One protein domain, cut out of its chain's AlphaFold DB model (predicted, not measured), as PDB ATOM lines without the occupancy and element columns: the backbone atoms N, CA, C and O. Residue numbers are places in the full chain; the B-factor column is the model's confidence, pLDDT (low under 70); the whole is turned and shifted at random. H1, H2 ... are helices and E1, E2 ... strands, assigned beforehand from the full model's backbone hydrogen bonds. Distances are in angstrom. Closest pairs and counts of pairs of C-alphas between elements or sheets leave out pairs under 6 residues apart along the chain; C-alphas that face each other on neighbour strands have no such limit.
ATOM      1  N   MET A   6     -42.602  -8.206 -32.881       84.69
ATOM      2  CA  MET A   6     -42.193  -9.514 -33.426       84.69
ATOM      3  C   MET A   6     -43.230 -10.096 -34.401       84.69
ATOM      4  O   MET A   6     -42.873 -10.700 -35.406       84.69
ATOM      5  N   ALA A   7     -44.523  -9.902 -34.120       85.19
ATOM      6  CA  ALA A   7     -45.601 -10.366 -34.994       85.19
ATOM      7  C   ALA A   7     -45.824  -9.416 -36.183       85.19
ATOM      8  O   ALA A   7     -46.208  -9.872 -37.254       85.19
ATOM      9  N   LEU A   8     -45.528  -8.121 -36.015       84.25
ATOM     10  CA  LEU A   8     -45.506  -7.159 -37.117       84.25
ATOM     11  C   LEU A   8     -44.367  -7.460 -38.105       84.25
ATOM     12  O   LEU A   8     -44.591  -7.397 -39.309       84.25
ATOM     13  N   GLY A   9     -43.185  -7.861 -37.622       84.94
ATOM     14  CA  GLY A   9     -42.086  -8.335 -38.475       84.94
ATOM     15  C   GLY A   9     -42.485  -9.546 -39.326       84.94
ATOM     16  O   GLY A   9     -42.247  -9.557 -40.530       84.94
ATOM     17  N   ASP A  10     -43.188 -10.517 -38.734       89.06
ATOM     18  CA  ASP A  10     -43.738 -11.668 -39.465       89.06
ATOM     19  C   ASP A  10     -44.859 -11.289 -40.454       89.06
ATOM     20  O   ASP A  10     -45.061 -11.997 -41.439       89.06
ATOM     21  N   LEU A  11     -45.602 -10.203 -40.216       88.06
ATOM     22  CA  LEU A  11     -46.651  -9.713 -41.119       88.06
ATOM     23  C   LEU A  11     -46.074  -8.944 -42.317       88.06
ATOM     24  O   LEU A  11     -46.485  -9.167 -43.454       88.06
ATOM     25  N   VAL A  12     -45.135  -8.035 -42.060       86.19
ATOM     26  CA  VAL A  12     -44.534  -7.156 -43.077       86.19
ATOM     27  C   VAL A  12     -43.476  -7.900 -43.900       86.19
ATOM     28  O   VAL A  12     -43.328  -7.637 -45.095       86.19
ATOM     29  N   GLY A  13     -42.792  -8.872 -43.293       87.31
ATOM     30  CA  GLY A  13     -41.757  -9.699 -43.906       87.31
ATOM     31  C   GLY A  13     -40.373  -9.418 -43.325       87.31
ATOM     32  O   GLY A  13     -39.829  -8.320 -43.481       87.31
ATOM     33  N   GLN A  14     -39.783 -10.429 -42.681       84.31
ATOM     34  CA  GLN A  14     -38.454 -10.336 -42.059       84.31
ATOM     35  C   GLN A  14     -37.340 -10.073 -43.099       84.31
ATOM     36  O   GLN A  14     -36.289  -9.514 -42.776       84.31
ATOM     37  N   GLU A  15     -37.572 -10.427 -44.369       85.62
ATOM     38  CA  GLU A  15     -36.577 -10.362 -45.438       85.62
ATOM     39  C   GLU A  15     -36.174  -8.940 -45.834       85.62
ATOM     40  O   GLU A  15     -35.113  -8.762 -46.430       85.62
ATOM     41  N   LEU A  16     -37.002  -7.933 -45.543       83.62
ATOM     42  CA  LEU A  16     -36.782  -6.554 -45.988       83.62
ATOM     43  C   LEU A  16     -35.531  -5.952 -45.331       83.62
ATOM     44  O   LEU A  16     -34.592  -5.553 -46.021       83.62
ATOM     45  N   PHE A  17     -35.471  -5.984 -43.999       75.56
ATOM     46  CA  PHE A  17     -34.334  -5.473 -43.227       75.56
ATOM     47  C   PHE A  17     -33.061  -6.318 -43.425       75.56
ATOM     48  O   PHE A  17     -31.950  -5.788 -43.376       75.56
ATOM     49  N   TRP A  18     -33.207  -7.624 -43.684       82.50
ATOM     50  CA  TRP A  18     -32.090  -8.511 -44.032       82.50
ATOM     51  C   TRP A  18     -31.499  -8.165 -45.405       82.50
ATOM     52  O   TRP A  18     -30.292  -7.950 -45.521       82.50
ATOM     53  N   LYS A  19     -32.339  -8.018 -46.441       83.38
ATOM     54  CA  LYS A  19     -31.914  -7.587 -47.785       83.38
ATOM     55  C   LYS A  19     -31.246  -6.212 -47.752       83.38
ATOM     56  O   LYS A  19     -30.214  -6.041 -48.397       83.38
ATOM     57  N   GLN A  20     -31.767  -5.269 -46.963       79.00
ATOM     58  CA  GLN A  20     -31.183  -3.933 -46.809       79.00
ATOM     59  C   GLN A  20     -29.767  -3.984 -46.205       79.00
ATOM     60  O   GLN A  20     -28.835  -3.427 -46.786       79.00
ATOM     61  N   ARG A  21     -29.556  -4.715 -45.097       77.69
ATOM     62  CA  ARG A  21     -28.212  -4.903 -44.507       77.69
ATOM     63  C   ARG A  21     -27.260  -5.686 -45.414       77.69
ATOM     64  O   ARG A  21     -26.058  -5.416 -45.420       77.69
ATOM     65  N   LYS A  22     -27.789  -6.614 -46.216       78.12
ATOM     66  CA  LYS A  22     -27.032  -7.359 -47.232       78.12
ATOM     67  C   LYS A  22     -26.561  -6.456 -48.372       78.12
ATOM     68  O   LYS A  22     -25.393  -6.541 -48.739       78.12
ATOM     69  N   ALA A  23     -27.409  -5.547 -48.853       77.50
ATOM     70  CA  ALA A  23     -27.041  -4.529 -49.839       77.50
ATOM     71  C   ALA A  23     -26.035  -3.500 -49.283       77.50
ATOM     72  O   ALA A  23     -25.094  -3.127 -49.978       77.50
ATOM     73  N   ALA A  24     -26.170  -3.101 -48.014       70.31
ATOM     74  CA  ALA A  24     -25.238  -2.192 -47.335       70.31
ATOM     75  C   ALA A  24     -23.875  -2.827 -46.964       70.31
ATOM     76  O   ALA A  24     -22.984  -2.146 -46.449       70.31
ATOM     77  N   GLY A  25     -23.699  -4.139 -47.174       68.94
ATOM     78  CA  GLY A  25     -22.489  -4.864 -46.774       68.94
ATOM     79  C   GLY A  25     -22.258  -4.893 -45.255       68.94
ATOM     80  O   GLY A  25     -21.110  -4.967 -44.811       68.94
ATOM     81  N   ASP A  26     -23.325  -4.794 -44.457       66.25
ATOM     82  CA  ASP A  26     -23.270  -4.711 -42.988       66.25
ATOM     83  C   ASP A  26     -23.305  -6.104 -42.322       66.25
ATOM     84  O   ASP A  26     -22.874  -6.266 -41.191       66.25
ATOM     85  N   MET A  27     -23.709  -7.156 -43.050       66.94
ATOM     86  CA  MET A  27     -23.957  -8.520 -42.528       66.94
ATOM     87  C   MET A  27     -22.826  -9.174 -41.716       66.94
ATOM     88  O   MET A  27     -23.094 -10.044 -40.896       66.94
ATOM     89  N   LYS A  28     -21.559  -8.825 -41.978       53.53
ATOM     90  CA  LYS A  28     -20.392  -9.355 -41.237       53.53
ATOM     91  C   LYS A  28     -19.777  -8.351 -40.275       53.53
ATOM     92  O   LYS A  28     -18.906  -8.710 -39.487       53.53
ATOM     93  N   LYS A  29     -20.176  -7.090 -40.371       50.09
ATOM     94  CA  LYS A  29     -19.659  -6.053 -39.506       50.09
ATOM     95  C   LYS A  29     -20.578  -5.996 -38.292       50.09
ATOM     96  O   LYS A  29     -21.758  -5.697 -38.413       50.09
ATOM     97  N   GLN A  30     -20.016  -6.151 -37.101       49.22
ATOM     98  CA  GLN A  30     -20.598  -5.501 -35.926       49.22
ATOM     99  C   GLN A  30     -20.260  -4.002 -36.017       49.22
ATOM    100  O   GLN A  30     -19.557  -3.462 -35.165       49.22
ATOM    101  N   THR A  31     -20.643  -3.340 -37.125       39.44
ATOM    102  CA  THR A  31     -20.422  -1.900 -37.240       39.44
ATOM    103  C   THR A  31     -21.292  -1.212 -36.213       39.44
ATOM    104  O   THR A  31     -22.389  -1.656 -35.885       39.44
ATOM    105  N   LYS A  32     -20.798  -0.065 -35.767       42.88
ATOM    106  CA  LYS A  32     -21.518   0.943 -35.005       42.88
ATOM    107  C   LYS A  32     -22.774   1.431 -35.754       42.88
ATOM    108  O   LYS A  32     -22.760   2.508 -36.342       42.88
ATOM    109  N   THR A  33     -23.846   0.643 -35.735       41.38
ATOM    110  CA  THR A  33     -25.173   0.999 -36.251       41.38
ATOM    111  C   THR A  33     -26.218   0.918 -35.139       41.38
ATOM    112  O   THR A  33     -25.979   0.393 -34.052       41.38
ATOM    113  N   TYR A  34     -27.383   1.505 -35.405       41.53
ATOM    114  CA  TYR A  34     -28.496   1.739 -34.476       41.53
ATOM    115  C   TYR A  34     -29.200   0.450 -33.988       41.53
ATOM    116  O   TYR A  34     -30.239   0.503 -33.335       41.53
ATOM    117  N   TYR A  35     -28.690  -0.724 -34.356       45.16
ATOM    118  CA  TYR A  35     -29.482  -1.941 -34.446       45.16
ATOM    119  C   TYR A  35     -28.983  -3.067 -33.538       45.16
ATOM    120  O   TYR A  35     -27.795  -3.218 -33.263       45.16
ATOM    121  N   GLY A  36     -29.939  -3.854 -33.042       51.91
ATOM    122  CA  GLY A  36     -29.692  -4.922 -32.080       51.91
ATOM    123  C   GLY A  36     -29.078  -6.201 -32.677       51.91
ATOM    124  O   GLY A  36     -28.842  -6.293 -33.879       51.91
ATOM    125  N   PRO A  37     -28.844  -7.221 -31.831       56.38
ATOM    126  CA  PRO A  37     -28.322  -8.521 -32.250       56.38
ATOM    127  C   PRO A  37     -29.294  -9.249 -33.198       56.38
ATOM    128  O   PRO A  37     -30.321  -9.773 -32.764       56.38
ATOM    129  N   TYR A  38     -28.966  -9.272 -34.492       74.06
ATOM    130  CA  TYR A  38     -29.815  -9.806 -35.564       74.06
ATOM    131  C   TYR A  38     -29.666 -11.312 -35.832       74.06
ATOM    132  O   TYR A  38     -30.340 -11.834 -36.717       74.06
ATOM    133  N   GLU A  39     -28.834 -12.047 -35.087       79.19
ATOM    134  CA  GLU A  39     -28.472 -13.434 -35.431       79.19
ATOM    135  C   GLU A  39     -29.675 -14.391 -35.545       79.19
ATOM    136  O   GLU A  39     -29.624 -15.360 -36.299       79.19
ATOM    137  N   LEU A  40     -30.781 -14.110 -34.842       83.38
ATOM    138  CA  LEU A  40     -32.029 -14.864 -34.980       83.38
ATOM    139  C   LEU A  40     -32.765 -14.544 -36.291       83.38
ATOM    140  O   LEU A  40     -33.205 -15.455 -36.986       83.38
ATOM    141  N   THR A  41     -32.928 -13.261 -36.624       82.31
ATOM    142  CA  THR A  41     -33.623 -12.823 -37.849       82.31
ATOM    143  C   THR A  41     -32.822 -13.132 -39.108       82.31
ATOM    144  O   THR A  41     -33.411 -13.404 -40.151       82.31
ATOM    145  N   ASP A  42     -31.493 -13.137 -39.004       86.62
ATOM    146  CA  ASP A  42     -30.594 -13.490 -40.100       86.62
ATOM    147  C   ASP A  42     -30.669 -14.990 -40.377       86.62
ATOM    148  O   ASP A  42     -30.950 -15.373 -41.510       86.62
ATOM    149  N   TRP A  43     -30.588 -15.823 -39.333       89.44
ATOM    150  CA  TRP A  43     -30.848 -17.262 -39.436       89.44
ATOM    151  C   TRP A  43     -32.242 -17.560 -40.009       89.44
ATOM    152  O   TRP A  43     -32.361 -18.379 -40.918       89.44
ATOM    153  N   LEU A  44     -33.297 -16.870 -39.552       90.00
ATOM    154  CA  LEU A  44     -34.645 -17.015 -40.117       90.00
ATOM    155  C   LEU A  44     -34.662 -16.728 -41.627       90.00
ATOM    156  O   LEU A  44     -35.177 -17.537 -42.399       90.00
ATOM    157  N   CYS A  45     -34.060 -15.619 -42.064       89.69
ATOM    158  CA  CYS A  45     -34.026 -15.256 -43.480       89.69
ATOM    159  C   CYS A  45     -33.155 -16.202 -44.324       89.69
ATOM    160  O   CYS A  45     -33.505 -16.495 -45.466       89.69
ATOM    161  N   GLU A  46     -32.061 -16.723 -43.767       90.50
ATOM    162  CA  GLU A  46     -31.199 -17.727 -44.404       90.50
ATOM    163  C   GLU A  46     -31.895 -19.089 -44.555       90.50
ATOM    164  O   GLU A  46     -31.661 -19.784 -45.540       90.50
ATOM    165  N   GLN A  47     -32.807 -19.439 -43.642       89.00
ATOM    166  CA  GLN A  47     -33.713 -20.587 -43.779       89.00
ATOM    167  C   GLN A  47     -34.950 -20.292 -44.662       89.00
ATOM    168  O   GLN A  47     -35.847 -21.126 -44.759       89.00
ATOM    169  N   GLY A  48     -35.049 -19.106 -45.279       89.69
ATOM    170  CA  GLY A  48     -36.200 -18.693 -46.099       89.69
ATOM    171  C   GLY A  48     -37.487 -18.394 -45.314       89.69
ATOM    172  O   GLY A  48     -38.560 -18.264 -45.906       89.69
ATOM    173  N   ARG A  49     -37.412 -18.306 -43.980       90.94
ATOM    174  CA  ARG A  49     -38.544 -18.169 -43.050       90.94
ATOM    175  C   ARG A  49     -38.874 -16.695 -42.807       90.94
ATOM    176  O   ARG A  49     -38.373 -16.077 -41.870       90.94
ATOM    177  N   PHE A  50     -39.725 -16.125 -43.655       90.00
ATOM    178  CA  PHE A  50     -39.987 -14.684 -43.691       90.00
ATOM    179  C   PHE A  50     -41.242 -14.236 -42.921       90.00
ATOM    180  O   PHE A  50     -41.533 -13.041 -42.888       90.00
ATOM    181  N   GLY A  51     -41.983 -15.161 -42.295       90.56
ATOM    182  CA  GLY A  51     -43.261 -14.886 -41.627       90.56
ATOM    183  C   GLY A  51     -44.460 -15.354 -42.454       90.56
ATOM    184  O   GLY A  51     -44.422 -16.427 -43.055       90.56
ATOM    185  N   LEU A  52     -45.523 -14.548 -42.515       90.00
ATOM    186  CA  LEU A  52     -46.763 -14.845 -43.250       90.00
ATOM    187  C   LEU A  52     -46.579 -15.005 -44.772       90.00
ATOM    188  O   LEU A  52     -47.476 -15.508 -45.439       90.00
ATOM    189  N   LYS A  53     -45.414 -14.628 -45.314       86.31
ATOM    190  CA  LYS A  53     -45.029 -14.855 -46.718       86.31
ATOM    191  C   LYS A  53     -44.488 -16.265 -46.999       86.31
ATOM    192  O   LYS A  53     -44.482 -16.672 -48.157       86.31
ATOM    193  N   THR A  54     -44.035 -17.001 -45.979       88.12
ATOM    194  CA  THR A  54     -43.440 -18.343 -46.128       88.12
ATOM    195  C   THR A  54     -44.361 -19.402 -45.512       88.12
ATOM    196  O   THR A  54     -44.227 -19.682 -44.320       88.12
ATOM    197  N   PRO A  55     -45.295 -20.012 -46.262       89.19
ATOM    198  CA  PRO A  55     -46.025 -21.181 -45.776       89.19
ATOM    199  C   PRO A  55     -45.075 -22.370 -45.567       89.19
ATOM    200  O   PRO A  55     -44.114 -22.545 -46.314       89.19
ATOM    201  N   ASP A  56     -45.371 -23.222 -44.584       86.88
ATOM    202  CA  ASP A  56     -44.648 -24.479 -44.351       86.88
ATOM    203  C   ASP A  56     -45.633 -25.661 -44.449       86.88
ATOM    204  O   ASP A  56     -46.354 -25.965 -43.487       86.88
ATOM    205  N   PRO A  57     -45.689 -26.343 -45.614       85.38
ATOM    206  CA  PRO A  57     -46.589 -27.470 -45.826       85.38
ATOM    207  C   PRO A  57     -46.331 -28.653 -44.886       85.38
ATOM    208  O   PRO A  57     -47.277 -29.370 -44.558       85.38
ATOM    209  N   LYS A  58     -45.087 -28.857 -44.421       86.19
ATOM    210  CA  LYS A  58     -44.708 -30.030 -43.609       86.19
ATOM    211  C   LYS A  58     -45.413 -30.015 -42.257       86.19
ATOM    212  O   LYS A  58     -45.904 -31.042 -41.800       86.19
ATOM    213  N   ILE A  59     -45.507 -28.832 -41.649       86.38
ATOM    214  CA  ILE A  59     -46.207 -28.611 -40.377       86.38
ATOM    215  C   ILE A  59     -47.642 -28.093 -40.557       86.38
ATOM    216  O   ILE A  59     -48.292 -27.783 -39.559       86.38
ATOM    217  N   LYS A  60     -48.145 -27.987 -41.798       86.00
ATOM    218  CA  LYS A  60     -49.444 -27.381 -42.158       86.00
ATOM    219  C   LYS A  60     -49.614 -25.958 -41.595       86.00
ATOM    220  O   LYS A  60     -50.591 -25.670 -40.900       86.00
ATOM    221  N   ALA A  61     -48.638 -25.088 -41.849       87.44
ATOM    222  CA  ALA A  61     -48.674 -23.678 -41.459       87.44
ATOM    223  C   ALA A  61     -48.818 -22.760 -42.678       87.44
ATOM    224  O   ALA A  61     -48.166 -22.956 -43.703       87.44
ATOM    225  N   ASN A  62     -49.639 -21.720 -42.537       88.31
ATOM    226  CA  ASN A  62     -49.884 -20.716 -43.576       88.31
ATOM    227  C   ASN A  62     -48.733 -19.704 -43.676       88.31
ATOM    228  O   ASN A  62     -48.597 -19.026 -44.687       88.31
ATOM    229  N   GLY A  63     -47.927 -19.596 -42.619       89.94
ATOM    230  CA  GLY A  63     -46.775 -18.712 -42.520       89.94
ATOM    231  C   GLY A  63     -45.813 -19.192 -41.438       89.94
ATOM    232  O   GLY A  63     -46.252 -19.748 -40.427       89.94
ATOM    233  N   ARG A  64     -44.513 -18.966 -41.626       91.69
ATOM    234  CA  ARG A  64     -43.456 -19.358 -40.695       91.69
ATOM    235  C   ARG A  64     -42.346 -18.305 -40.658       91.69
ATOM    236  O   ARG A  64     -41.660 -18.061 -41.649       91.69
ATOM    237  N   GLY A  65     -42.181 -17.683 -39.496       90.06
ATOM    238  CA  GLY A  65     -41.157 -16.675 -39.206       90.06
ATOM    239  C   GLY A  65     -40.656 -16.859 -37.781       90.06
ATOM    240  O   GLY A  65     -40.171 -17.940 -37.447       90.06
ATOM    241  N   ILE A  66     -40.822 -15.841 -36.938       90.19
ATOM    242  CA  ILE A  66     -40.675 -15.951 -35.478       90.19
ATOM    243  C   ILE A  66     -41.786 -16.843 -34.894       90.19
ATOM    244  O   ILE A  66     -41.547 -17.608 -33.957       90.19
ATOM    245  N   PHE A  67     -42.990 -16.775 -35.467       91.81
ATOM    246  CA  PHE A  67     -44.136 -17.605 -35.103       91.81
ATOM    247  C   PHE A  67     -44.490 -18.603 -36.216       91.81
ATOM    248  O   PHE A  67     -44.178 -18.404 -37.395       91.81
ATOM    249  N   ILE A  68     -45.196 -19.665 -35.830       93.44
ATOM    250  CA  ILE A  68     -45.931 -20.560 -36.728       93.44
ATOM    251  C   ILE A  68     -47.358 -20.011 -36.833       93.44
ATOM    252  O   ILE A  68     -48.040 -19.882 -35.819       93.44
ATOM    253  N   HIS A  69     -47.823 -19.682 -38.038       91.38
ATOM    254  CA  HIS A  69     -49.141 -19.074 -38.266       91.38
ATOM    255  C   HIS A  69     -50.117 -20.094 -38.861       91.38
ATOM    256  O   HIS A  69     -49.829 -20.725 -39.881       91.38
ATOM    257  N   ARG A  70     -51.297 -20.246 -38.247       90.56
ATOM    258  CA  ARG A  70     -52.336 -21.215 -38.635       90.56
ATOM    259  C   ARG A  70     -53.681 -20.507 -38.791       90.56
ATOM    260  O   ARG A  70     -54.435 -20.323 -37.838       90.56
ATOM    261  N   GLY A  71     -53.988 -20.064 -40.009       85.06
ATOM    262  CA  GLY A  71     -55.176 -19.249 -40.268       85.06
ATOM    263  C   GLY A  71     -55.122 -17.918 -39.510       85.06
ATOM    264  O   GLY A  71     -54.439 -16.997 -39.946       85.06
ATOM    265  N   ARG A  72     -55.848 -17.821 -38.387       81.31
ATOM    266  CA  ARG A  72     -55.856 -16.648 -37.491       81.31
ATOM    267  C   ARG A  72     -55.100 -16.857 -36.170       81.31
ATOM    268  O   ARG A  72     -54.896 -15.877 -35.458       81.31
ATOM    269  N   SER A  73     -54.696 -18.083 -35.819       85.50
ATOM    270  CA  SER A  73     -53.859 -18.324 -34.636       85.50
ATOM    271  C   SER A  73     -52.371 -18.245 -34.982       85.50
ATOM    272  O   SER A  73     -51.962 -18.403 -36.137       85.50
ATOM    273  N   LYS A  74     -51.554 -17.990 -33.957       88.94
ATOM    274  CA  LYS A  74     -50.094 -18.018 -34.032       88.94
ATOM    275  C   LYS A  74     -49.526 -18.725 -32.807       88.94
ATOM    276  O   LYS A  74     -49.994 -18.504 -31.691       88.94
ATOM    277  N   GLU A  75     -48.513 -19.544 -33.028       92.00
ATOM    278  CA  GLU A  75     -47.822 -20.357 -32.028       92.00
ATOM    279  C   GLU A  75     -46.337 -19.964 -32.003       92.00
ATOM    280  O   GLU A  75     -45.776 -19.568 -33.027       92.00
ATOM    281  N   VAL A  76     -45.686 -20.041 -30.840       89.31
ATOM    282  CA  VAL A  76     -44.232 -19.819 -30.745       89.31
ATOM    283  C   VAL A  76     -43.518 -21.023 -31.355       89.31
ATOM    284  O   VAL A  76     -43.810 -22.155 -30.981       89.31
ATOM    285  N   ASP A  77     -42.591 -20.794 -32.284       90.12
ATOM    286  CA  ASP A  77     -41.876 -21.887 -32.945       90.12
ATOM    287  C   ASP A  77     -40.793 -22.495 -32.025       90.12
ATOM    288  O   ASP A  77     -39.898 -21.763 -31.583       90.12
ATOM    289  N   PRO A  78     -40.806 -23.813 -31.745       91.38
ATOM    290  CA  PRO A  78     -39.782 -24.451 -30.916       91.38
ATOM    291  C   PRO A  78     -38.353 -24.314 -31.464       91.38
ATOM    292  O   PRO A  78     -37.414 -24.201 -30.678       91.38
ATOM    293  N   GLU A  79     -38.164 -24.259 -32.789       91.12
ATOM    294  CA  GLU A  79     -36.841 -24.038 -33.397       91.12
ATOM    295  C   GLU A  79     -36.327 -22.617 -33.118       91.12
ATOM    296  O   GLU A  79     -35.137 -22.419 -32.881       91.12
ATOM    297  N   VAL A  80     -37.226 -21.626 -33.082       91.00
ATOM    298  CA  VAL A  80     -36.895 -20.233 -32.729       91.00
ATOM    299  C   VAL A  80     -36.493 -20.130 -31.259       91.00
ATOM    300  O   VAL A  80     -35.552 -19.403 -30.940       91.00
ATOM    301  N   VAL A  81     -37.139 -20.885 -30.364       90.62
ATOM    302  CA  VAL A  81     -36.739 -20.973 -28.947       90.62
ATOM    303  C   VAL A  81     -35.364 -21.636 -28.809       90.62
ATOM    304  O   VAL A  81     -34.489 -21.079 -28.145       90.62
ATOM    305  N   ALA A  82     -35.129 -22.756 -29.497       91.75
ATOM    306  CA  ALA A  82     -33.829 -23.426 -29.496       91.75
ATOM    307  C   ALA A  82     -32.704 -22.516 -30.031       91.75
ATOM    308  O   ALA A  82     -31.638 -22.423 -29.416       91.75
ATOM    309  N   LYS A  83     -32.953 -21.774 -31.123       89.75
ATOM    310  CA  LYS A  83     -31.987 -20.813 -31.674       89.75
ATOM    311  C   LYS A  83     -31.762 -19.614 -30.751       89.75
ATOM    312  O   LYS A  83     -30.632 -19.144 -30.627       89.75
ATOM    313  N   LEU A  84     -32.799 -19.139 -30.057       87.31
ATOM    314  CA  LEU A  84     -32.664 -18.115 -29.016       87.31
ATOM    315  C   LEU A  84     -31.746 -18.577 -27.878       87.31
ATOM    316  O   LEU A  84     -30.925 -17.785 -27.421       87.31
ATOM    317  N   ASP A  85     -31.834 -19.836 -27.443       88.94
ATOM    318  CA  ASP A  85     -30.950 -20.385 -26.408       88.94
ATOM    319  C   ASP A  85     -29.513 -20.620 -26.895       88.94
ATOM    320  O   ASP A  85     -28.566 -20.407 -26.136       88.94
ATOM    321  N   GLU A  86     -29.322 -20.967 -28.167       88.38
ATOM    322  CA  GLU A  86     -28.005 -20.983 -28.819       88.38
ATOM    323  C   GLU A  86     -27.367 -19.577 -28.817       88.38
ATOM    324  O   GLU A  86     -26.246 -19.397 -28.337       88.38
ATOM    325  N   VAL A  87     -28.106 -18.550 -29.259       84.00
ATOM    326  CA  VAL A  87     -27.641 -17.149 -29.300       84.00
ATOM    327  C   VAL A  87     -27.428 -16.569 -27.891       84.00
ATOM    328  O   VAL A  87     -26.468 -15.826 -27.672       84.00
ATOM    329  N   ARG A  88     -28.259 -16.935 -26.902       82.50
ATOM    330  CA  ARG A  88     -28.049 -16.586 -25.480       82.50
ATOM    331  C   ARG A  88     -26.720 -17.135 -24.964       82.50
ATOM    332  O   ARG A  88     -25.963 -16.376 -24.359       82.50
ATOM    333  N   LYS A  89     -26.415 -18.409 -25.247       85.69
ATOM    334  CA  LYS A  89     -25.145 -19.058 -24.875       85.69
ATOM    335  C   LYS A  89     -23.946 -18.370 -25.529       85.69
ATOM    336  O   LYS A  89     -23.030 -17.988 -24.810       85.69
ATOM    337  N   MET A  90     -23.984 -18.121 -26.845       80.00
ATOM    338  CA  MET A  90     -22.913 -17.396 -27.558       80.00
ATOM    339  C   MET A  90     -22.591 -16.030 -26.938       80.00
ATOM    340  O   MET A  90     -21.442 -15.598 -26.958       80.00
ATOM    341  N   LYS A  91     -23.608 -15.327 -26.425       74.00
ATOM    342  CA  LYS A  91     -23.481 -13.947 -25.932       74.00
ATOM    343  C   LYS A  91     -23.375 -13.834 -24.409       74.00
ATOM    344  O   LYS A  91     -23.405 -12.716 -23.897       74.00
ATOM    345  N   GLY A  92     -23.279 -14.955 -23.687       78.44
ATOM    346  CA  GLY A  92     -23.237 -14.972 -22.219       78.44
ATOM    347  C   GLY A  92     -24.478 -14.355 -21.558       78.44
ATOM    348  O   GLY A  92     -24.389 -13.817 -20.455       78.44
TER     349      GLY A  92
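This is residues 6 to 92 of the 773 residues of a protein of Symbiodinium pilosum (UniProt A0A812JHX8). The short helix H3 lies in the middle, with H2 packed on it on one side and the longest helix, H4, on another. A small hairpin, E1 and E2, makes one end, and residues 30 to 36 stick out at the other. The 87 printed residues hold, in order, H1, H2, H3, E1, E2 and H4; the two-strand sheet is antiparallel and the class is mostly helix. The whole is compact, radius of gyration of the C-alphas 13.5 A, with spans of 40 by 29 by 20 A.

Find C-alpha 6 at (-42.193, -9.514, -33.426), where H1, residues 6 to 12, begins and runs 10.2 A. Next come H2, residues 15 to 23, 12.0 A, and H3, residues 39 to 46, 10.3 A. Strand E1, residues 67 to 70, spans 9.6 A, and E2, residues 73 to 76, 10.5 A. H4, residues 78 to 90, runs 18.6 A and ends at C-alpha 90, (-22.913, -17.396, -27.558).

Look first at H3: it touches H2, about perpendicular at 86 degrees, the closest C-alphas being those of Glu 15 and Cys 45, 5.9 A. H3 also touches H4 at a steep tilt of 48 degrees, opposite ways, with Leu 40 and Lys 83 closest, their C-alphas 6.8 A apart. H2 and H4 are apart. In the hairpin of E1 and E2, N 68 and O 75 are within hydrogen-bond range at 2.9 A. Residues 63 to 64 pair antiparallel with residues 68 to 69 of E1. H1 touches no helix; its closest C-alpha to E1 is that of Asp 10, 7.4 A from that of Phe 67. In H1, H2, H3 and H4 every O i to N i+4 pair is within hydrogen-bond range.

The farthest C-alphas, those of Lys 32 and Lys 60, are 40.4 A apart. The printed part has no cut. The links from H2 to H3 and from H3 to E1 are long. Residues 25 to 37 have pLDDT under 70.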